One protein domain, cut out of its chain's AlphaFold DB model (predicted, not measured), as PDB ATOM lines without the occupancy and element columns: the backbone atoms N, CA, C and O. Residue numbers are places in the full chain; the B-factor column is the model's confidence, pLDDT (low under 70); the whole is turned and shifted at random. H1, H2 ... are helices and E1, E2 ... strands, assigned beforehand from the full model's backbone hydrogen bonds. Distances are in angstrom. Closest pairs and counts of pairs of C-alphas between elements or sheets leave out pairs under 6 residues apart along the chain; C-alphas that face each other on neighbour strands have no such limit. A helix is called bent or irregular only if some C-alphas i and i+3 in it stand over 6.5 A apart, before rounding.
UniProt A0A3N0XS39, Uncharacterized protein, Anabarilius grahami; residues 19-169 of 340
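Overview. This is residues 19 to 169 of the 340 residues of an uncharacterized protein of Anabarilius grahami (UniProt A0A3N0XS39). A strongly twisted antiparallel sheet of four strands has one helix, H2, packed along one face, and the last helix, H5, crosses near the end of H2; residues 163 to 169, of which 163 to 168 belong to H5, stick out. The long stretch of residues 49 to 85 winds round the E1 edge of the sheet, where residues 68 to 69 pair with E1, while the short helices H1, H3 and H4 lie round the sheet and H2. The 151 printed residues hold five named helices and four named strands, in the order H1 H2 E1 H3 H4 E2 E3 E4 H5, and the sheet's order is E1 E2 E3 E4. The class is mixed, helices and strands, with under half of the residues in named elements. The whole is compact, with a radius of gyration of the C-alphas of 14.8 A and spans of 44 by 37 by 29 A.

Along the chain. H1, residues 22 to 27, begins at C-alpha 22 at (202.829, 209.965, 265.295). H2, residues 38 to 48, is 15.1 A long, and E1, residues 86 to 91, is 16.6 A long. H3, residues 104 to 107, and H4, residues 115 to 118, are short. E2, residues 120 to 127, is 23.1 A long; E3, residues 132 to 140, is 24.2 A long and bends by 53 degrees at residue 135. E4 is residues 147 to 150. H5, residues 152 to 168, is 26.6 A long and ends at C-alpha 168 at (213.080, 192.290, 260.050); it is only just irregular, with C-alphas 159 and 162 6.54 A apart.

Arrangement. E1 and E2 are antiparallel, with N 89 and O 124 2.9 A apart, within hydrogen-bond range. E2, E3 and E4 form a meander, each strand the antiparallel neighbour of the one before; E2 and E3 are a hairpin, with N 123 and O 137 at 2.8 A, and so are E3 and E4, with N 138 and O 148 at 2.9 A. H2 is on the sheet in two layers, a helix on one face of a sheet, at a height of 9.4 A; it lies over E2, running along the strands at 16 degrees on the local plane. The closest C-alphas of H2 and E2 are those of Gly 38 and Asp 120, 4.7 A. H2 touches H3, closest at the C-alphas of Ala 40 and Val 106, 5.2 A. H5 touches H2 with residues 155 to 159 alone, about perpendicular at 83 degrees; the closest C-alphas are those of Asn 47 and Arg 159, 5.7 A. H1 and H5 only just touch, with 3 pairs of C-alphas within 8 A, the closest those of Glu 22 and Leu 154, 6.4 A. H4 touches no helix and is not on the sheet. In H1 and H2 every O i to N i+4 pair is within hydrogen-bond range, in H5 7 of 13; H3 and H4 are too short for such a pair.

Size, cuts and confidence. The two C-alphas farthest apart are those of Lys 81 and Tyr 169, 47.4 A. The printed part has no cut. The links H2 to E1 and E1 to H3 are long. Mean pLDDT of the printed part is 91.9, and residues 160 to 169 are under 70.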
ATOM      1  N   LEU A  19     202.596 218.012 270.234       98.25
ATOM      2  CA  LEU A  19     202.293 216.772 269.517       98.25
ATOM      3  C   LEU A  19     202.669 215.575 270.388       98.25
ATOM      4  O   LEU A  19     203.815 215.478 270.822       98.25
ATOM      5  N   ASN A  20     201.731 214.669 270.630       97.50
ATOM      6  CA  ASN A  20     201.904 213.522 271.521       97.50
ATOM      7  C   ASN A  20     201.871 212.172 270.797       97.50
ATOM      8  O   ASN A  20     202.240 211.178 271.418       97.50
ATOM      9  N   THR A  21     201.477 212.126 269.521       96.50
ATOM     10  CA  THR A  21     201.409 210.882 268.731       96.50
ATOM     11  C   THR A  21     201.985 211.051 267.325       96.50
ATOM     12  O   THR A  21     202.122 212.169 266.811       96.50
ATOM     13  N   GLU A  22     202.349 209.938 266.681       94.69
ATOM     14  CA  GLU A  22     202.829 209.965 265.295       94.69
ATOM     15  C   GLU A  22     201.741 210.415 264.310       94.69
ATOM     16  O   GLU A  22     202.055 211.000 263.274       94.69
ATOM     17  N   GLU A  23     200.470 210.144 264.603       95.44
ATOM     18  CA  GLU A  23     199.327 210.568 263.792       95.44
ATOM     19  C   GLU A  23     199.243 212.092 263.755       95.44
ATOM     20  O   GLU A  23     199.199 212.673 262.672       95.44
ATOM     21  N   GLU A  24     199.343 212.750 264.915       97.31
ATOM     22  CA  GLU A  24     199.366 214.212 264.990       97.31
ATOM     23  C   GLU A  24     200.560 214.793 264.222       97.31
ATOM     24  O   GLU A  24     200.421 215.804 263.530       97.31
ATOM     25  N   LEU A  25     201.730 214.143 264.302       96.56
ATOM     26  CA  LEU A  25     202.906 214.523 263.521       96.56
ATOM     27  C   LEU A  25     202.646 214.401 262.012       96.56
ATOM     28  O   LEU A  25     202.960 215.333 261.269       96.56
ATOM     29  N   LYS A  26     202.048 213.296 261.549       94.56
ATOM     30  CA  LYS A  26     201.698 213.078 260.134       94.56
ATOM     31  C   LYS A  26     200.705 214.128 259.635       94.56
ATOM     32  O   LYS A  26     200.906 214.683 258.556       94.56
ATOM     33  N   GLU A  27     199.691 214.459 260.431       95.88
ATOM     34  CA  GLU A  27     198.689 215.483 260.105       95.88
ATOM     35  C   GLU A  27     199.293 216.879 259.913       95.88
ATOM     36  O   GLU A  27     198.774 217.677 259.129       95.88
ATOM     37  N   THR A  28     200.418 217.190 260.571       95.12
ATOM     38  CA  THR A  28     201.102 218.477 260.355       95.12
ATOM     39  C   THR A  28     201.679 218.624 258.943       95.12
ATOM     40  O   THR A  28     201.885 219.753 258.482       95.12
ATOM     41  N   GLY A  29     201.948 217.504 258.259       93.75
ATOM     42  CA  GLY A  29     202.670 217.457 256.989       93.75
ATOM     43  C   GLY A  29     204.177 217.714 257.120       93.75
ATOM     44  O   GLY A  29     204.845 217.927 256.109       93.75
ATOM     45  N   PHE A  30     204.733 217.721 258.336       94.62
ATOM     46  CA  PHE A  30     206.150 217.993 258.557       94.62
ATOM     47  C   PHE A  30     207.048 216.988 257.820       94.62
ATOM     48  O   PHE A  30     206.900 215.774 257.951       94.62
ATOM     49  N   GLY A  31     207.996 217.499 257.030       88.88
ATOM     50  CA  GLY A  31     208.879 216.666 256.213       88.88
ATOM     51  C   GLY A  31     208.210 216.006 254.998       88.88
ATOM     52  O   GLY A  31     208.855 215.187 254.350       88.88
ATOM     53  N   TYR A  32     206.954 216.343 254.675       86.38
ATOM     54  CA  TYR A  32     206.213 215.789 253.536       86.38
ATOM     55  C   TYR A  32     205.585 216.900 252.663       86.38
ATOM     56  O   TYR A  32     205.247 217.977 253.170       86.38
ATOM     57  N   PRO A  33     205.403 216.672 251.347       82.94
ATOM     58  CA  PRO A  33     205.981 215.592 250.534       82.94
ATOM     59  C   PRO A  33     207.488 215.779 250.290       82.94
ATOM     60  O   PRO A  33     208.012 216.874 250.532       82.94
ATOM     61  N   PRO A  34     208.196 214.750 249.777       74.00
ATOM     62  CA  PRO A  34     209.507 214.944 249.156       74.00
ATOM     63  C   PRO A  34     209.467 216.158 248.209       74.00
ATOM     64  O   PRO A  34     208.450 216.363 247.539       74.00
ATOM     65  N   PRO A  35     210.509 217.004 248.157       76.94
ATOM     66  CA  PRO A  35     211.890 216.798 248.616       76.94
ATOM     67  C   PRO A  35     212.186 217.181 250.075       76.94
ATOM     68  O   PRO A  35     213.341 217.352 250.457       76.94
ATOM     69  N   ARG A  36     211.156 217.369 250.897       91.56
ATOM     70  CA  ARG A  36     211.323 217.713 252.309       91.56
ATOM     71  C   ARG A  36     211.983 216.582 253.093       91.56
ATOM     72  O   ARG A  36     211.828 215.406 252.768       91.56
ATOM     73  N   HIS A  37     212.723 216.954 254.129       94.19
ATOM     74  CA  HIS A  37     213.621 216.055 254.854       94.19
ATOM     75  C   HIS A  37     213.377 216.015 256.367       94.19
ATOM     76  O   HIS A  37     213.993 215.223 257.082       94.19
ATOM     77  N   GLY A  38     212.438 216.824 256.860       95.12
ATOM     78  CA  GLY A  38     212.167 217.017 258.281       95.12
ATOM     79  C   GLY A  38     211.884 215.735 259.049       95.12
ATOM     80  O   GLY A  38     212.418 215.559 260.140       95.12
ATOM     81  N   LEU A  39     211.101 214.806 258.490       94.88
ATOM     82  CA  LEU A  39     210.780 213.556 259.180       94.88
ATOM     83  C   LEU A  39     212.014 212.653 259.330       94.88
ATOM     84  O   LEU A  39     212.215 212.064 260.390       94.88
ATOM     85  N   ALA A  40     212.856 212.574 258.294       94.88
ATOM     86  CA  ALA A  40     214.115 211.832 258.349       94.88
ATOM     87  C   ALA A  40     215.086 212.472 259.353       94.88
ATOM     88  O   ALA A  40     215.649 211.769 260.190       94.88
ATOM     89  N   LEU A  41     215.212 213.803 259.322       97.50
ATOM     90  CA  LEU A  41     216.007 214.579 260.274       97.50
ATOM     91  C   LEU A  41     215.549 214.347 261.719       97.50
ATOM     92  O   LEU A  41     216.374 214.069 262.584       97.50
ATOM     93  N   LEU A  42     214.242 214.444 261.981       97.62
ATOM     94  CA  LEU A  42     213.681 214.281 263.319       97.62
ATOM     95  C   LEU A  42     213.920 212.870 263.856       97.62
ATOM     96  O   LEU A  42     214.396 212.718 264.981       97.62
ATOM     97  N   LYS A  43     213.622 211.844 263.049       96.00
ATOM     98  CA  LYS A  43     213.855 210.447 263.433       96.00
ATOM     99  C   LYS A  43     215.330 210.187 263.709       96.00
ATOM    100  O   LYS A  43     215.650 209.561 264.715       96.00
ATOM    101  N   TRP A  44     216.229 210.687 262.864       97.00
ATOM    102  CA  TRP A  44     217.663 210.558 263.103       97.00
ATOM    103  C   TRP A  44     218.089 211.258 264.400       97.00
ATOM    104  O   TRP A  44     218.734 210.623 265.234       97.00
ATOM    105  N   TYR A  45     217.670 212.509 264.613       98.00
ATOM    106  CA  TYR A  45     218.020 213.288 265.801       98.00
ATOM    107  C   TYR A  45     217.582 212.587 267.094       98.00
ATOM    108  O   TYR A  45     218.395 212.397 267.996       98.00
ATOM    109  N   VAL A  46     216.322 212.142 267.167       97.31
ATOM    110  CA  VAL A  46     215.768 211.476 268.359       97.31
ATOM    111  C   VAL A  46     216.495 210.167 268.690       97.31
ATOM    112  O   VAL A  46     216.618 209.820 269.861       97.31
ATOM    113  N   ASN A  47     216.989 209.452 267.679       95.69
ATOM    114  CA  ASN A  47     217.648 208.160 267.869       95.69
ATOM    115  C   ASN A  47     219.167 208.256 268.088       95.69
ATOM    116  O   ASN A  47     219.740 207.360 268.698       95.69
ATOM    117  N   ASN A  48     219.826 209.310 267.593       96.25
ATOM    118  CA  ASN A  48     221.295 209.387 267.574       96.25
ATOM    119  C   ASN A  48     221.860 210.514 268.442       96.25
ATOM    120  O   ASN A  48     222.989 210.406 268.909       96.25
ATOM    121  N   CYS A  49     221.094 211.581 268.680       97.50
ATOM    122  CA  CYS A  49     221.580 212.764 269.388       97.50
ATOM    123  C   CYS A  49     221.039 212.917 270.811       97.50
ATOM    124  O   CYS A  49     221.466 213.845 271.499       97.50
ATOM    125  N   ILE A  50     220.128 212.053 271.269       96.00
ATOM    126  CA  ILE A  50     219.587 212.094 272.634       96.00
ATOM    127  C   ILE A  50     219.482 210.694 273.239       96.00
ATOM    128  O   ILE A  50     219.035 209.756 272.583       96.00
ATOM    129  N   ASP A  51     219.858 210.553 274.508       94.31
ATOM    130  CA  ASP A  51     219.664 209.309 275.257       94.31
ATOM    131  C   ASP A  51     218.249 209.225 275.869       94.31
ATOM    132  O   ASP A  51     217.454 210.164 275.790       94.31
ATOM    133  N   LYS A  52     217.931 208.110 276.541       92.56
ATOM    134  CA  LYS A  52     216.634 207.907 277.216       92.56
ATOM    135  C   LYS A  52     216.332 208.950 278.302       92.56
ATOM    136  O   LYS A  52     215.166 209.221 278.565       92.56
ATOM    137  N   ASN A  53     217.360 209.552 278.899       94.94
ATOM    138  CA  ASN A  53     217.253 210.566 279.948       94.94
ATOM    139  C   ASN A  53     217.247 212.004 279.394       94.94
ATOM    140  O   ASN A  53     217.304 212.959 280.177       94.94
ATOM    141  N   MET A  54     217.153 212.161 278.067       96.44
ATOM    142  CA  MET A  54     217.216 213.438 277.346       96.44
ATOM    143  C   MET A  54     218.568 214.157 277.477       96.44
ATOM    144  O   MET A  54     218.645 215.374 277.325       96.44
ATOM    145  N   VAL A  55     219.647 213.432 277.758       97.50
ATOM    146  CA  VAL A  55     221.019 213.946 277.681       97.50
ATOM    147  C   VAL A  55     221.411 214.063 276.210       97.50
ATOM    148  O   VAL A  55     221.145 213.155 275.421       97.50
ATOM    149  N   ALA A  56     222.025 215.185 275.834       97.44
ATOM    150  CA  ALA A  56     222.500 215.394 274.472       97.44
ATOM    151  C   ALA A  56     223.762 214.554 274.211       97.44
ATOM    152  O   ALA A  56     224.745 214.655 274.945       97.44
ATOM    153  N   LEU A  57     223.720 213.727 273.169       97.75
ATOM    154  CA  LEU A  57     224.850 212.925 272.686       97.75
ATOM    155  C   LEU A  57     225.629 213.649 271.582       97.75
ATOM    156  O   LEU A  57     226.844 213.513 271.504       97.75
ATOM    157  N   CYS A  58     224.928 214.433 270.761       97.56
ATOM    158  CA  CYS A  58     225.545 215.371 269.824       97.56
ATOM    159  C   CYS A  58     225.937 216.662 270.557       97.56
ATOM    160  O   CYS A  58     225.378 216.972 271.614       97.56
ATOM    161  N   ASN A  59     226.845 217.446 269.975       97.19
ATOM    162  CA  ASN A  59     227.332 218.706 270.525       97.19
ATOM    163  C   ASN A  59     226.848 219.927 269.712       97.19
ATOM    164  O   ASN A  59     227.530 220.380 268.786       97.19
ATOM    165  N   PRO A  60     225.705 220.542 270.088       97.12
ATOM    166  CA  PRO A  60     225.203 221.735 269.412       97.12
ATOM    167  C   PRO A  60     226.118 222.958 269.519       97.12
ATOM    168  O   PRO A  60     226.044 223.848 268.675       97.12
ATOM    169  N   VAL A  61     226.964 223.026 270.554       96.06
ATOM    170  CA  VAL A  61     227.876 224.158 270.789       96.06
ATOM    171  C   VAL A  61     229.042 224.127 269.804       96.06
ATOM    172  O   VAL A  61     229.447 225.178 269.314       96.06
ATOM    173  N   ALA A  62     229.545 222.933 269.485       97.00
ATOM    174  CA  ALA A  62     230.576 222.732 268.468       97.00
ATOM    175  C   ALA A  62     230.037 222.837 267.030       97.00
ATOM    176  O   ALA A  62     230.825 222.889 266.091       97.00
ATOM    177  N   GLY A  63     228.714 222.890 266.854       96.94
ATOM    178  CA  GLY A  63     228.076 223.004 265.545       96.94
ATOM    179  C   GLY A  63     227.997 221.693 264.764       96.94
ATOM    180  O   GLY A  63     227.789 221.730 263.554       96.94
ATOM    181  N   GLU A  64     228.132 220.544 265.439       97.88
ATOM    182  CA  GLU A  64     228.040 219.225 264.800       97.88
ATOM    183  C   GLU A  64     226.776 219.108 263.941       97.88
ATOM    184  O   GLU A  64     225.711 219.604 264.315       97.88
ATOM    185  N   PHE A  65     226.877 218.450 262.784       98.12
ATOM    186  CA  PHE A  65     225.733 218.186 261.902       98.12
ATOM    187  C   PHE A  65     224.969 219.447 261.436       98.12
ATOM    188  O   PHE A  65     223.819 219.366 260.993       98.12
ATOM    189  N   GLY A  66     225.577 220.630 261.554       97.81
ATOM    190  CA  GLY A  66     224.958 221.908 261.210       97.81
ATOM    191  C   GLY A  66     224.131 222.546 262.325       97.81
ATOM    192  O   GLY A  66     223.300 223.423 262.048       97.81
ATOM    193  N   PHE A  67     224.335 222.140 263.582       98.44
ATOM    194  CA  PHE A  67     223.763 222.852 264.721       98.44
ATOM    195  C   PHE A  67     224.238 224.306 264.776       98.44
ATOM    196  O   PHE A  67     225.400 224.629 264.547       98.44
ATOM    197  N   HIS A  68     223.328 225.203 265.143       98.06
ATOM    198  CA  HIS A  68     223.667 226.590 265.440       98.06
ATOM    199  C   HIS A  68     222.672 227.238 266.385       98.06
ATOM    200  O   HIS A  68     221.538 226.786 266.542       98.06
ATOM    201  N   VAL A  69     223.098 228.325 267.027       97.81
ATOM    202  CA  VAL A  69     222.270 229.059 267.985       97.81
ATOM    203  C   VAL A  69     221.039 229.641 267.290       97.81
ATOM    204  O   VAL A  69     221.134 230.508 266.417       97.81
ATOM    205  N   PHE A  70     219.859 229.234 267.751       97.94
ATOM    206  CA  PHE A  70     218.590 229.825 267.362       97.94
ATOM    207  C   PHE A  70     218.275 231.020 268.265       97.94
ATOM    208  O   PHE A  70     217.836 230.889 269.405       97.94
ATOM    209  N   ARG A  71     218.481 232.231 267.742       94.25
ATOM    210  CA  ARG A  71     218.350 233.477 268.520       94.25
ATOM    211  C   ARG A  71     216.917 233.819 268.944       94.25
ATOM    212  O   ARG A  71     216.747 234.727 269.753       94.25
ATOM    213  N   ASN A  72     215.908 233.152 268.378       94.75
ATOM    214  CA  ASN A  72     214.489 233.383 268.664       94.75
ATOM    215  C   ASN A  72     214.061 234.872 268.581       94.75
ATOM    216  O   ASN A  72     213.297 235.362 269.409       94.75
ATOM    217  N   ARG A  73     214.580 235.619 267.591       87.75
ATOM    218  CA  ARG A  73     214.357 237.077 267.460       87.75
ATOM    219  C   ARG A  73     212.892 237.457 267.222       87.75
ATOM    220  O   ARG A  73     212.476 238.525 267.647       87.75
ATOM    221  N   GLY A  74     212.130 236.590 266.557       84.38
ATOM    222  CA  GLY A  74     210.707 236.794 266.272       84.38
ATOM    223  C   GLY A  74     209.762 236.273 267.354       84.38
ATOM    224  O   GLY A  74     208.572 236.178 267.087       84.38
ATOM    225  N   PHE A  75     210.277 235.884 268.530       88.50
ATOM    226  CA  PHE A  75     209.483 235.272 269.606       88.50
ATOM    227  C   PHE A  75     208.661 234.060 269.135       88.50
ATOM    228  O   PHE A  75     207.540 233.845 269.587       88.50
ATOM    229  N   LEU A  76     209.238 233.261 268.226       93.81
ATOM    230  CA  LEU A  76     208.632 232.022 267.737       93.81
ATOM    231  C   LEU A  76     208.404 231.034 268.885       93.81
ATOM    232  O   LEU A  76     207.376 230.371 268.945       93.81
ATOM    233  N   LEU A  77     209.395 230.934 269.772       95.56
ATOM    234  CA  LEU A  77     209.384 230.075 270.952       95.56
ATOM    235  C   LEU A  77     209.254 230.913 272.232       95.56
ATOM    236  O   LEU A  77     209.585 232.107 272.217       95.56
ATOM    237  N   PRO A  78     208.862 230.311 273.371       94.00
ATOM    238  CA  PRO A  78     208.856 231.002 274.650       94.00
ATOM    239  C   PRO A  78     210.226 231.635 274.953       94.00
ATOM    240  O   PRO A  78     211.263 230.976 274.793       94.00
ATOM    241  N   PRO A  79     210.272 232.908 275.383       93.19
ATOM    242  CA  PRO A  79     211.528 233.576 275.681       93.19
ATOM    243  C   PRO A  79     212.241 232.893 276.853       93.19
ATOM    244  O   PRO A  79     211.641 232.585 277.884       93.19
ATOM    245  N   LEU A  80     213.550 232.686 276.710       94.19
ATOM    246  CA  LEU A  80     214.377 232.133 277.779       94.19
ATOM    247  C   LEU A  80     214.546 233.173 278.889       94.19
ATOM    248  O   LEU A  80     215.121 234.239 278.657       94.19
ATOM    249  N   LYS A  81     214.064 232.844 280.092       90.69
ATOM    250  CA  LYS A  81     214.262 233.665 281.298       90.69
ATOM    251  C   LYS A  81     215.734 233.697 281.714       90.69
ATOM    252  O   LYS A  81     216.252 234.755 282.048       90.69
ATOM    253  N   ASP A  82     216.404 232.548 281.640       94.12
ATOM    254  CA  ASP A  82     217.827 232.397 281.946       94.12
ATOM    255  C   ASP A  82     218.607 231.983 280.691       94.12
ATOM    256  O   ASP A  82     218.673 230.808 280.332       94.12
ATOM    257  N   LYS A  83     219.207 232.976 280.029       92.25
ATOM    258  CA  LYS A  83     220.049 232.792 278.837       92.25
ATOM    259  C   LYS A  83     221.478 232.338 279.164       92.25
ATOM    260  O   LYS A  83     222.256 232.117 278.244       92.25
ATOM    261  N   ARG A  84     221.855 232.263 280.450       91.56
ATOM    262  CA  ARG A  84     223.169 231.749 280.873       91.56
ATOM    263  C   ARG A  84     223.148 230.236 281.006       91.56
ATOM    264  O   ARG A  84     224.149 229.604 280.710       91.56
ATOM    265  N   THR A  85     222.021 229.674 281.434       96.69
ATOM    266  CA  THR A  85     221.858 228.220 281.585       96.69
ATOM    267  C   THR A  85     221.244 227.574 280.349       96.69
ATOM    268  O   THR A  85     221.617 226.459 279.995       96.69
ATOM    269  N   TYR A  86     220.314 228.259 279.679       97.75
ATOM    270  CA  TYR A  86     219.583 227.702 278.545       97.75
ATOM    271  C   TYR A  86     219.907 228.431 277.251       97.75
ATOM    272  O   TYR A  86     219.981 229.660 277.222       97.75
ATOM    273  N   THR A  87     220.016 227.668 276.169       98.06
ATOM    274  CA  THR A  87     220.125 228.194 274.806       98.06
ATOM    275  C   THR A  87     219.275 227.350 273.865       98.06
ATOM    276  O   THR A  87     219.210 226.128 274.002       98.06
ATOM    277  N   TYR A  88     218.614 228.002 272.906       98.56
ATOM    278  CA  TYR A  88     217.992 227.294 271.795       98.56
ATOM    279  C   TYR A  88     219.021 227.063 270.689       98.56
ATOM    280  O   TYR A  88     219.688 228.004 270.258       98.56
ATOM    281  N   PHE A  89     219.102 225.835 270.196       98.56
ATOM    282  CA  PHE A  89     219.863 225.467 269.005       98.56
ATOM    283  C   PHE A  89     218.919 224.952 267.931       98.56
ATOM    284  O   PHE A  89     217.840 224.458 268.238       98.56
ATOM    285  N   THR A  90     219.303 225.065 266.668       98.62
ATOM    286  CA  THR A  90     218.532 224.557 265.535       98.62
ATOM    287  C   THR A  90     219.428 223.786 264.580       98.62
ATOM    288  O   THR A  90     220.607 224.101 264.439       98.62
ATOM    289  N   ILE A  91     218.850 222.769 263.950       98.31
ATOM    290  CA  ILE A  91     219.462 221.913 262.937       98.31
ATOM    291  C   ILE A  91     218.473 221.697 261.789       98.31
ATOM    292  O   ILE A  91     217.266 221.923 261.937       98.31
ATOM    293  N   GLY A  92     218.989 221.270 260.639       97.19
ATOM    294  CA  GLY A  92     218.205 221.002 259.435       97.19
ATOM    295  C   GLY A  92     218.356 222.056 258.351       97.19
ATOM    296  O   GLY A  92     217.773 221.906 257.291       97.19
ATOM    297  N   ASN A  93     219.150 223.107 258.574       97.06
ATOM    298  CA  ASN A  93     219.563 223.972 257.478       97.06
ATOM    299  C   ASN A  93     220.731 223.326 256.717       97.06
ATOM    300  O   ASN A  93     221.872 223.420 257.157       97.06
ATOM    301  N   LEU A  94     220.447 222.736 255.559       95.94
ATOM    302  CA  LEU A  94     221.423 222.070 254.684       95.94
ATOM    303  C   LEU A  94     222.381 223.027 253.946       95.94
ATOM    304  O   LEU A  94     223.161 222.601 253.104       95.94
ATOM    305  N   HIS A  95     222.312 224.330 254.238       94.75
ATOM    306  CA  HIS A  95     223.312 225.318 253.821       94.75
ATOM    307  C   HIS A  95     224.278 225.703 254.947       94.75
ATOM    308  O   HIS A  95     225.178 226.512 254.725       94.75
ATOM    309  N   TYR A  96     224.053 225.220 256.170       95.38
ATOM    310  CA  TYR A  96     224.887 225.591 257.305       95.38
ATOM    311  C   TYR A  96     226.186 224.768 257.303       95.38
ATOM    312  O   TYR A  96     226.140 223.601 256.903       95.38
ATOM    313  N   PRO A  97     227.331 225.327 257.741       96.94
ATOM    314  CA  PRO A  97     228.555 224.545 257.935       96.94
ATOM    315  C   PRO A  97     228.294 223.272 258.747       96.94
ATOM    316  O   PRO A  97     227.490 223.329 259.676       96.94
ATOM    317  N   HIS A  98     228.957 222.161 258.413       97.19
ATOM    318  CA  HIS A  98     228.769 220.836 259.024       97.19
ATOM    319  C   HIS A  98     227.426 220.154 258.733       97.19
ATOM    320  O   HIS A  98     227.161 219.062 259.235       97.19
ATOM    321  N   SER A  99     226.549 220.738 257.912       96.31
ATOM    322  CA  SER A  99     225.303 220.060 257.518       96.31
ATOM    323  C   SER A  99     225.539 218.879 256.565       96.31
ATOM    324  O   SER A  99     224.693 217.992 256.457       96.31
ATOM    325  N   GLU A 100     226.697 218.821 255.915       96.25
ATOM    326  CA  GLU A 100     227.188 217.701 255.116       96.25
ATOM    327  C   GLU A 100     227.467 216.436 255.943       96.25
ATOM    328  O   GLU A 100     227.362 215.331 255.401       96.25
ATOM    329  N   ASP A 101     227.735 216.599 257.247       97.62
ATOM    330  CA  ASP A 101     227.973 215.509 258.200       97.62
ATOM    331  C   ASP A 101     226.671 214.775 258.565       97.62
ATOM    332  O   ASP A 101     226.697 213.677 259.128       97.62
ATOM    333  N   LEU A 102     225.506 215.354 258.233       97.75
ATOM    334  CA  LEU A 102     224.226 214.666 258.375       97.75
ATOM    335  C   LEU A 102     224.204 213.386 257.522       97.75
ATOM    336  O   LEU A 102     224.691 213.383 256.380       97.75
ATOM    337  N   PRO A 103     223.565 212.305 258.011       97.19
ATOM    338  CA  PRO A 103     223.470 211.064 257.257       97.19
ATOM    339  C   PRO A 103     222.883 211.288 255.869       97.19
ATOM    340  O   PRO A 103     221.942 212.069 255.701       97.19
ATOM    341  N   TYR A 104     223.377 210.534 254.886       95.62
ATOM    342  CA  TYR A 104     222.908 210.621 253.502       95.62
ATOM    343  C   TYR A 104     221.376 210.553 253.399       95.62
ATOM    344  O   TYR A 104     220.772 211.380 252.724       95.62
ATOM    345  N   GLU A 105     220.733 209.659 254.155       92.88
ATOM    346  CA  GLU A 105     219.271 209.504 254.180       92.88
ATOM    347  C   GLU A 105     218.504 210.765 254.605       92.88
ATOM    348  O   GLU A 105     217.369 210.969 254.174       92.88
ATOM    349  N   VAL A 106     219.118 211.629 255.420       95.56
ATOM    350  CA  VAL A 106     218.537 212.907 255.857       95.56
ATOM    351  C   VAL A 106     218.668 213.978 254.775       95.56
ATOM    352  O   VAL A 106     217.864 214.899 254.727       95.56
ATOM    353  N   ARG A 107     219.660 213.884 253.887       94.50
ATOM    354  CA  ARG A 107     219.953 214.912 252.872       94.50
ATOM    355  C   ARG A 107     219.693 214.470 251.430       94.50
ATOM    356  O   ARG A 107     219.811 215.286 250.525       94.50
ATOM    357  N   LYS A 108     219.307 213.212 251.194       93.31
ATOM    358  CA  LYS A 108     219.202 212.605 249.851       93.31
ATOM    359  C   LYS A 108     218.261 213.316 248.879       93.31
ATOM    360  O   LYS A 108     218.482 213.245 247.677       93.31
ATOM    361  N   TYR A 109     217.219 213.976 249.384       90.94
ATOM    362  CA  TYR A 109     216.253 214.701 248.552       90.94
ATOM    363  C   TYR A 109     216.504 216.202 248.503       90.94
ATOM    364  O   TYR A 109     215.702 216.930 247.930       90.94
ATOM    365  N   TYR A 110     217.598 216.675 249.094       92.56
ATOM    366  CA  TYR A 110     217.951 218.076 249.020       92.56
ATOM    367  C   TYR A 110     218.116 218.520 247.564       92.56
ATOM    368  O   TYR A 110     218.812 217.886 246.773       92.56
ATOM    369  N   ASP A 111     217.477 219.636 247.236       91.88
ATOM    370  CA  ASP A 111     217.534 220.261 245.923       91.88
ATOM    371  C   ASP A 111     217.745 221.761 246.114       91.88
ATOM    372  O   ASP A 111     216.860 222.474 246.599       91.88
ATOM    373  N   GLN A 112     218.924 222.238 245.713       90.06
ATOM    374  CA  GLN A 112     219.323 223.642 245.797       90.06
ATOM    375  C   GLN A 112     218.410 224.585 244.995       90.06
ATOM    376  O   GLN A 112     218.296 225.765 245.327       90.06
ATOM    377  N   HIS A 113     217.741 224.083 243.954       91.25
ATOM    378  CA  HIS A 113     216.812 224.860 243.133       91.25
ATOM    379  C   HIS A 113     215.401 224.881 243.729       91.25
ATOM    380  O   HIS A 113     214.604 225.770 243.419       91.25
ATOM    381  N   ASN A 114     215.103 223.959 244.646       90.94
ATOM    382  CA  ASN A 114     213.846 223.914 245.367       90.94
ATOM    383  C   ASN A 114     214.027 224.360 246.819       90.94
ATOM    384  O   ASN A 114     214.319 223.564 247.710       90.94
ATOM    385  N   LYS A 115     213.718 225.632 247.092       88.38
ATOM    386  CA  LYS A 115     213.766 226.211 248.447       88.38
ATOM    387  C   LYS A 115     212.952 225.426 249.483       88.38
ATOM    388  O   LYS A 115     213.240 225.512 250.673       88.38
ATOM    389  N   ARG A 116     211.938 224.659 249.059       89.56
ATOM    390  CA  ARG A 116     211.133 223.833 249.967       89.56
ATOM    391  C   ARG A 116     211.882 222.613 250.493       89.56
ATOM    392  O   ARG A 116     211.514 222.129 251.555       89.56
ATOM    393  N   SER A 117     212.907 222.129 249.794       91.81
ATOM    394  CA  SER A 117     213.681 220.950 250.207       91.81
ATOM    395  C   SER A 117     214.450 221.175 251.517       91.81
ATOM    396  O   SER A 117     214.660 220.235 252.272       91.81
ATOM    397  N   ASN A 118     214.798 222.431 251.823       94.56
ATOM    398  CA  ASN A 118     215.588 222.839 252.987       94.56
ATOM    399  C   ASN A 118     214.786 223.737 253.952       94.56
ATOM    400  O   ASN A 118     215.318 224.684 254.539       94.56
ATOM    401  N   MET A 119     213.476 223.499 254.088       94.31
ATOM    402  CA  MET A 119     212.632 224.280 255.002       94.31
ATOM    403  C   MET A 119     212.542 223.691 256.409       94.31
ATOM    404  O   MET A 119     212.167 224.401 257.335       94.31
ATOM    405  N   ASP A 120     212.851 222.412 256.596       97.06
ATOM    406  CA  ASP A 120     212.544 221.725 257.846       97.06
ATOM    407  C   ASP A 120     213.588 222.017 258.926       97.06
ATOM    408  O   ASP A 120     214.794 221.999 258.680       97.06
ATOM    409  N   ARG A 121     213.128 222.317 260.139       98.00
ATOM    410  CA  ARG A 121     213.985 222.630 261.283       98.00
ATOM    411  C   ARG A 121     213.588 221.782 262.473       98.00
ATOM    412  O   ARG A 121     212.407 221.693 262.802       98.00
ATOM    413  N   VAL A 122     214.588 221.236 263.152       98.62
ATOM    414  CA  VAL A 122     214.461 220.779 264.537       98.62
ATOM    415  C   VAL A 122     215.122 221.846 265.407       98.62
ATOM    416  O   VAL A 122     216.222 222.309 265.097       98.62
ATOM    417  N   ILE A 123     214.429 222.305 266.446       98.75
ATOM    418  CA  ILE A 123     214.914 223.316 267.390       98.75
ATOM    419  C   ILE A 123     214.883 222.697 268.780       98.75
ATOM    420  O   ILE A 123     213.905 222.060 269.156       98.75
ATOM    421  N   VAL A 124     215.947 222.868 269.548       98.56
ATOM    422  CA  VAL A 124     216.133 222.187 270.829       98.56
ATOM    423  C   VAL A 124     216.514 223.195 271.893       98.56
ATOM    424  O   VAL A 124     217.302 224.106 271.641       98.56
ATOM    425  N   LYS A 125     215.955 223.044 273.089       98.50
ATOM    426  CA  LYS A 125     216.338 223.819 274.267       98.50
ATOM    427  C   LYS A 125     217.347 223.027 275.074       98.50
ATOM    428  O   LYS A 125     216.983 222.062 275.742       98.50
ATOM    429  N   LEU A 126     218.603 223.448 275.021       98.38
ATOM    430  CA  LEU A 126     219.690 222.808 275.746       98.38
ATOM    431  C   LEU A 126     219.933 223.530 277.073       98.38
ATOM    432  O   LEU A 126     220.164 224.740 277.098       98.38
ATOM    433  N   ASN A 127     219.920 222.774 278.167       98.06
ATOM    434  CA  ASN A 127     220.514 223.154 279.438       98.06
ATOM    435  C   ASN A 127     222.027 222.921 279.360       98.06
ATOM    436  O   ASN A 127     222.488 221.782 279.443       98.06
ATOM    437  N   MET A 128     222.793 223.998 279.208       95.25
ATOM    438  CA  MET A 128     224.239 223.935 278.982       95.25
ATOM    439  C   MET A 128     224.999 223.400 280.202       95.25
ATOM    440  O   MET A 128     226.024 222.749 280.042       95.25
ATOM    441  N   ASN A 129     224.473 223.595 281.416       95.31
ATOM    442  CA  ASN A 129     225.135 223.145 282.646       95.31
ATOM    443  C   ASN A 129     224.977 221.637 282.882       95.31
ATOM    444  O   ASN A 129     225.822 221.019 283.521       95.31
ATOM    445  N   LYS A 130     223.869 221.056 282.412       96.31
ATOM    446  CA  LYS A 130     223.530 219.637 282.622       96.31
ATOM    447  C   LYS A 130     223.684 218.785 281.365       96.31
ATOM    448  O   LYS A 130     223.413 217.591 281.423       96.31
ATOM    449  N   ASN A 131     224.045 219.406 280.241       96.69
ATOM    450  CA  ASN A 131     224.023 218.800 278.913       96.69
ATOM    451  C   ASN A 131     222.688 218.084 278.605       96.69
ATOM    452  O   ASN A 131     222.659 216.953 278.121       96.69
ATOM    453  N   LYS A 132     221.565 218.725 278.954       97.88
ATOM    454  CA  LYS A 132     220.229 218.113 278.897       97.88
ATOM    455  C   LYS A 132     219.303 218.866 277.951       97.88
ATOM    456  O   LYS A 132     219.193 220.088 278.036       97.88
ATOM    457  N   ILE A 133     218.615 218.140 277.080       98.25
ATOM    458  CA  ILE A 133     217.551 218.657 276.223       98.25
ATOM    459  C   ILE A 133     216.258 218.721 277.036       98.25
ATOM    460  O   ILE A 133     215.724 217.698 277.454       98.25
ATOM    461  N   GLU A 134     215.756 219.929 277.271       97.69
ATOM    462  CA  GLU A 134     214.514 220.135 278.028       97.69
ATOM    463  C   GLU A 134     213.283 220.079 277.115       97.69
ATOM    464  O   GLU A 134     212.244 219.546 277.488       97.69
ATOM    465  N   GLU A 135     213.396 220.643 275.910       98.00
ATOM    466  CA  GLU A 135     212.288 220.799 274.964       98.00
ATOM    467  C   GLU A 135     212.798 220.585 273.531       98.00
ATOM    468  O   GLU A 135     213.896 221.033 273.181       98.00
ATOM    469  N   ILE A 136     211.989 219.922 272.702       98.56
ATOM    470  CA  ILE A 136     212.231 219.739 271.266       98.56
ATOM    471  C   ILE A 136     211.047 220.330 270.507       98.56
ATOM    472  O   ILE A 136     209.888 220.085 270.841       98.56
ATOM    473  N   TYR A 137     211.353 221.081 269.461       98.62
ATOM    474  CA  TYR A 137     210.399 221.688 268.557       98.62
ATOM    475  C   TYR A 137     210.721 221.303 267.120       98.62
ATOM    476  O   TYR A 137     211.882 221.120 266.751       98.62
ATOM    477  N   ILE A 138     209.687 221.260 266.294       98.44
ATOM    478  CA  ILE A 138     209.805 221.169 264.841       98.44
ATOM    479  C   ILE A 138     209.206 222.413 264.205       98.44
ATOM    480  O   ILE A 138     208.263 222.994 264.743       98.44
ATOM    481  N   SER A 139     209.765 222.841 263.077       97.25
ATOM    482  CA  SER A 139     209.288 224.026 262.375       97.25
ATOM    483  C   SER A 139     209.521 223.953 260.871       97.25
ATOM    484  O   SER A 139     210.561 223.477 260.417       97.25
ATOM    485  N   GLU A 140     208.581 224.485 260.093       95.44
ATOM    486  CA  GLU A 140     208.785 224.794 258.674       95.44
ATOM    487  C   GLU A 140     209.321 226.220 258.538       95.44
ATOM    488  O   GLU A 140     208.564 227.187 258.588       95.44
ATOM    489  N   HIS A 141     210.637 226.358 258.394       93.25
ATOM    490  CA  HIS A 141     211.340 227.621 258.172       93.25
ATOM    491  C   HIS A 141     210.944 228.718 259.178       93.25
ATOM    492  O   HIS A 141     210.713 229.872 258.813       93.25
ATOM    493  N   TYR A 142     210.849 228.343 260.459       94.56
ATOM    494  CA  TYR A 142     210.512 229.236 261.575       94.56
ATOM    495  C   TYR A 142     209.117 229.879 261.469       94.56
ATOM    496  O   TYR A 142     208.882 230.949 262.030       94.56
ATOM    497  N   ASN A 143     208.186 229.238 260.758       93.25
ATOM    498  CA  ASN A 143     206.825 229.728 260.569       93.25
ATOM    499  C   ASN A 143     205.928 229.374 261.781       93.25
ATOM    500  O   ASN A 143     205.742 228.183 262.056       93.25
ATOM    501  N   PRO A 144     205.332 230.351 262.499       92.62
ATOM    502  CA  PRO A 144     204.567 230.090 263.725       92.62
ATOM    503  C   PRO A 144     203.423 229.066 263.600       92.62
ATOM    504  O   PRO A 144     203.386 228.144 264.409       92.62
ATOM    505  N   PRO A 145     202.539 229.110 262.579       94.19
ATOM    506  CA  PRO A 145     201.467 228.121 262.404       94.19
ATOM    507  C   PRO A 145     201.974 226.725 262.016       94.19
ATOM    508  O   PRO A 145     201.200 225.773 261.967       94.19
ATOM    509  N   ARG A 146     203.262 226.611 261.681       95.25
ATOM    510  CA  ARG A 146     203.943 225.367 261.313       95.25
ATOM    511  C   ARG A 146     205.048 225.030 262.311       95.25
ATOM    512  O   ARG A 146     206.029 224.396 261.934       95.25
ATOM    513  N   THR A 147     204.910 225.496 263.551       97.00
ATOM    514  CA  THR A 147     205.844 225.222 264.641       97.00
ATOM    515  C   THR A 147     205.125 224.500 265.763       97.00
ATOM    516  O   THR A 147     204.085 224.948 266.243       97.00
ATOM    517  N   PHE A 148     205.696 223.377 266.182       97.88
ATOM    518  CA  PHE A 148     205.092 222.473 267.148       97.88
ATOM    519  C   PHE A 148     206.132 222.031 268.165       97.88
ATOM    520  O   PHE A 148     207.309 221.888 267.831       97.88
ATOM    521  N   GLN A 149     205.698 221.798 269.397       98.38
ATOM    522  CA  GLN A 149     206.516 221.173 270.429       98.38
ATOM    523  C   GLN A 149     206.267 219.667 270.411       98.38
ATOM    524  O   GLN A 149     205.132 219.234 270.228       98.38
ATOM    525  N   LEU A 150     207.302 218.863 270.621       98.25
ATOM    526  CA  LEU A 150     207.144 217.420 270.778       98.25
ATOM    527  C   LEU A 150     206.892 217.083 272.248       98.25
ATOM    528  O   LEU A 150     207.620 217.534 273.135       98.25
ATOM    529  N   GLY A 151     205.846 216.303 272.496       97.94
ATOM    530  CA  GLY A 151     205.538 215.703 273.786       97.94
ATOM    531  C   GLY A 151     206.408 214.476 274.058       97.94
ATOM    532  O   GLY A 151     206.966 213.871 273.142       97.94
ATOM    533  N   ALA A 152     206.520 214.103 275.334       96.00
ATOM    534  CA  ALA A 152     207.364 212.988 275.766       96.00
ATOM    535  C   ALA A 152     206.952 211.650 275.125       96.00
ATOM    536  O   ALA A 152     207.820 210.918 274.663       96.00
ATOM    537  N   SER A 153     205.645 211.378 275.015       95.88
ATOM    538  CA  SER A 153     205.129 210.152 274.390       95.88
ATOM    539  C   SER A 153     205.561 210.021 272.931       95.88
ATOM    540  O   SER A 153     206.083 208.985 272.541       95.88
ATOM    541  N   LEU A 154     205.457 211.102 272.150       96.94
ATOM    542  CA  LEU A 154     205.898 211.104 270.756       96.94
ATOM    543  C   LEU A 154     207.411 210.885 270.638       96.94
ATOM    544  O   LEU A 154     207.869 210.178 269.745       96.94
ATOM    545  N   ILE A 155     208.205 211.489 271.524       96.38
ATOM    546  CA  ILE A 155     209.659 211.272 271.537       96.38
ATOM    547  C   ILE A 155     209.973 209.792 271.795       96.38
ATOM    548  O   ILE A 155     210.844 209.236 271.126       96.38
ATOM    549  N   ASP A 156     209.263 209.149 272.721       94.06
ATOM    550  CA  ASP A 156     209.451 207.731 273.030       94.06
ATOM    551  C   ASP A 156     208.995 206.809 271.886       94.06
ATOM    552  O   ASP A 156     209.725 205.879 271.530       94.06
ATOM    553  N   ASP A 157     207.874 207.114 271.230       93.56
ATOM    554  CA  ASP A 157     207.396 206.373 270.054       93.56
ATOM    555  C   ASP A 157     208.419 206.427 268.905       93.56
ATOM    556  O   ASP A 157     208.780 205.402 268.314       93.56
ATOM    557  N   LEU A 158     208.994 207.608 268.648       93.12
ATOM    558  CA  LEU A 158     210.011 207.808 267.608       93.12
ATOM    559  C   LEU A 158     211.321 207.041 267.873       93.12
ATOM    560  O   LEU A 158     212.074 206.786 266.923       93.12
ATOM    561  N   ARG A 159     211.598 206.652 269.126       89.62
ATOM    562  CA  ARG A 159     212.741 205.791 269.492       89.62
ATOM    563  C   ARG A 159     212.478 204.315 269.205       89.62
ATOM    564  O   ARG A 159     213.391 203.569 268.851       89.62
ATOM    565  N   TRP A 160     211.237 203.862 269.371       67.06
ATOM    566  CA  TRP A 160     210.896 202.439 269.309       67.06
ATOM    567  C   TRP A 160     211.030 201.848 267.897       67.06
ATOM    568  O   TRP A 160     211.438 200.695 267.727       67.06
ATOM    569  N   HIS A 161     210.764 202.647 266.864       59.56
ATOM    570  CA  HIS A 161     210.691 202.170 265.481       59.56
ATOM    571  C   HIS A 161     212.029 201.748 264.838       59.56
ATOM    572  O   HIS A 161     212.011 201.141 263.765       59.56
ATOM    573  N   GLN A 162     213.191 201.973 265.462       51.91
ATOM    574  CA  GLN A 162     214.448 201.388 264.962       51.91
ATOM    575  C   GLN A 162     214.644 199.922 265.386       51.91
ATOM    576  O   GLN A 162     215.136 199.118 264.593       51.91
ATOM    577  N   ASN A 163     214.176 199.530 266.575       46.25
ATOM    578  CA  ASN A 163     214.376 198.172 267.095       46.25
ATOM    579  C   ASN A 163     213.528 197.104 266.382       46.25
ATOM    580  O   ASN A 163     213.892 195.928 266.382       46.25
ATOM    581  N   SER A 164     212.404 197.487 265.769       43.66
ATOM    582  CA  SER A 164     211.559 196.577 264.984       43.66
ATOM    583  C   SER A 164     212.044 196.432 263.541       43.66
ATOM    584  O   SER A 164     212.082 195.320 263.018       43.66
ATOM    585  N   THR A 165     212.497 197.524 262.920       44.69
ATOM    586  CA  THR A 165     212.971 197.511 261.527       44.69
ATOM    587  C   THR A 165     214.330 196.817 261.385       44.69
ATOM    588  O   THR A 165     214.594 196.185 260.371       44.69
ATOM    589  N   GLN A 166     215.183 196.831 262.417       40.75
ATOM    590  CA  GLN A 166     216.447 196.083 262.395       40.75
ATOM    591  C   GLN A 166     216.261 194.578 262.668       40.75
ATOM    592  O   GLN A 166     217.087 193.769 262.252       40.75
ATOM    593  N   LYS A 167     215.143 194.181 263.298       35.97
ATOM    594  CA  LYS A 167     214.768 192.769 263.487       35.97
ATOM    595  C   LYS A 167     214.225 192.112 262.215       35.97
ATOM    596  O   LYS A 167     214.374 190.903 262.078       35.97
ATOM    597  N   SER A 168     213.633 192.870 261.284       41.44
ATOM    598  CA  SER A 168     213.080 192.290 260.050       41.44
ATOM    599  C   SER A 168     214.144 191.977 258.995       41.44
ATOM    600  O   SER A 168     213.967 191.037 258.233       41.44
ATOM    601  N   TYR A 169     215.272 192.695 258.970       41.94
ATOM    602  CA  TYR A 169     216.351 192.445 257.999       41.94
ATOM    603  C   TYR A 169     217.285 191.279 258.368       41.94
ATOM    604  O   TYR A 169     218.047 190.826 257.521       41.94
TER     605      TYR A 169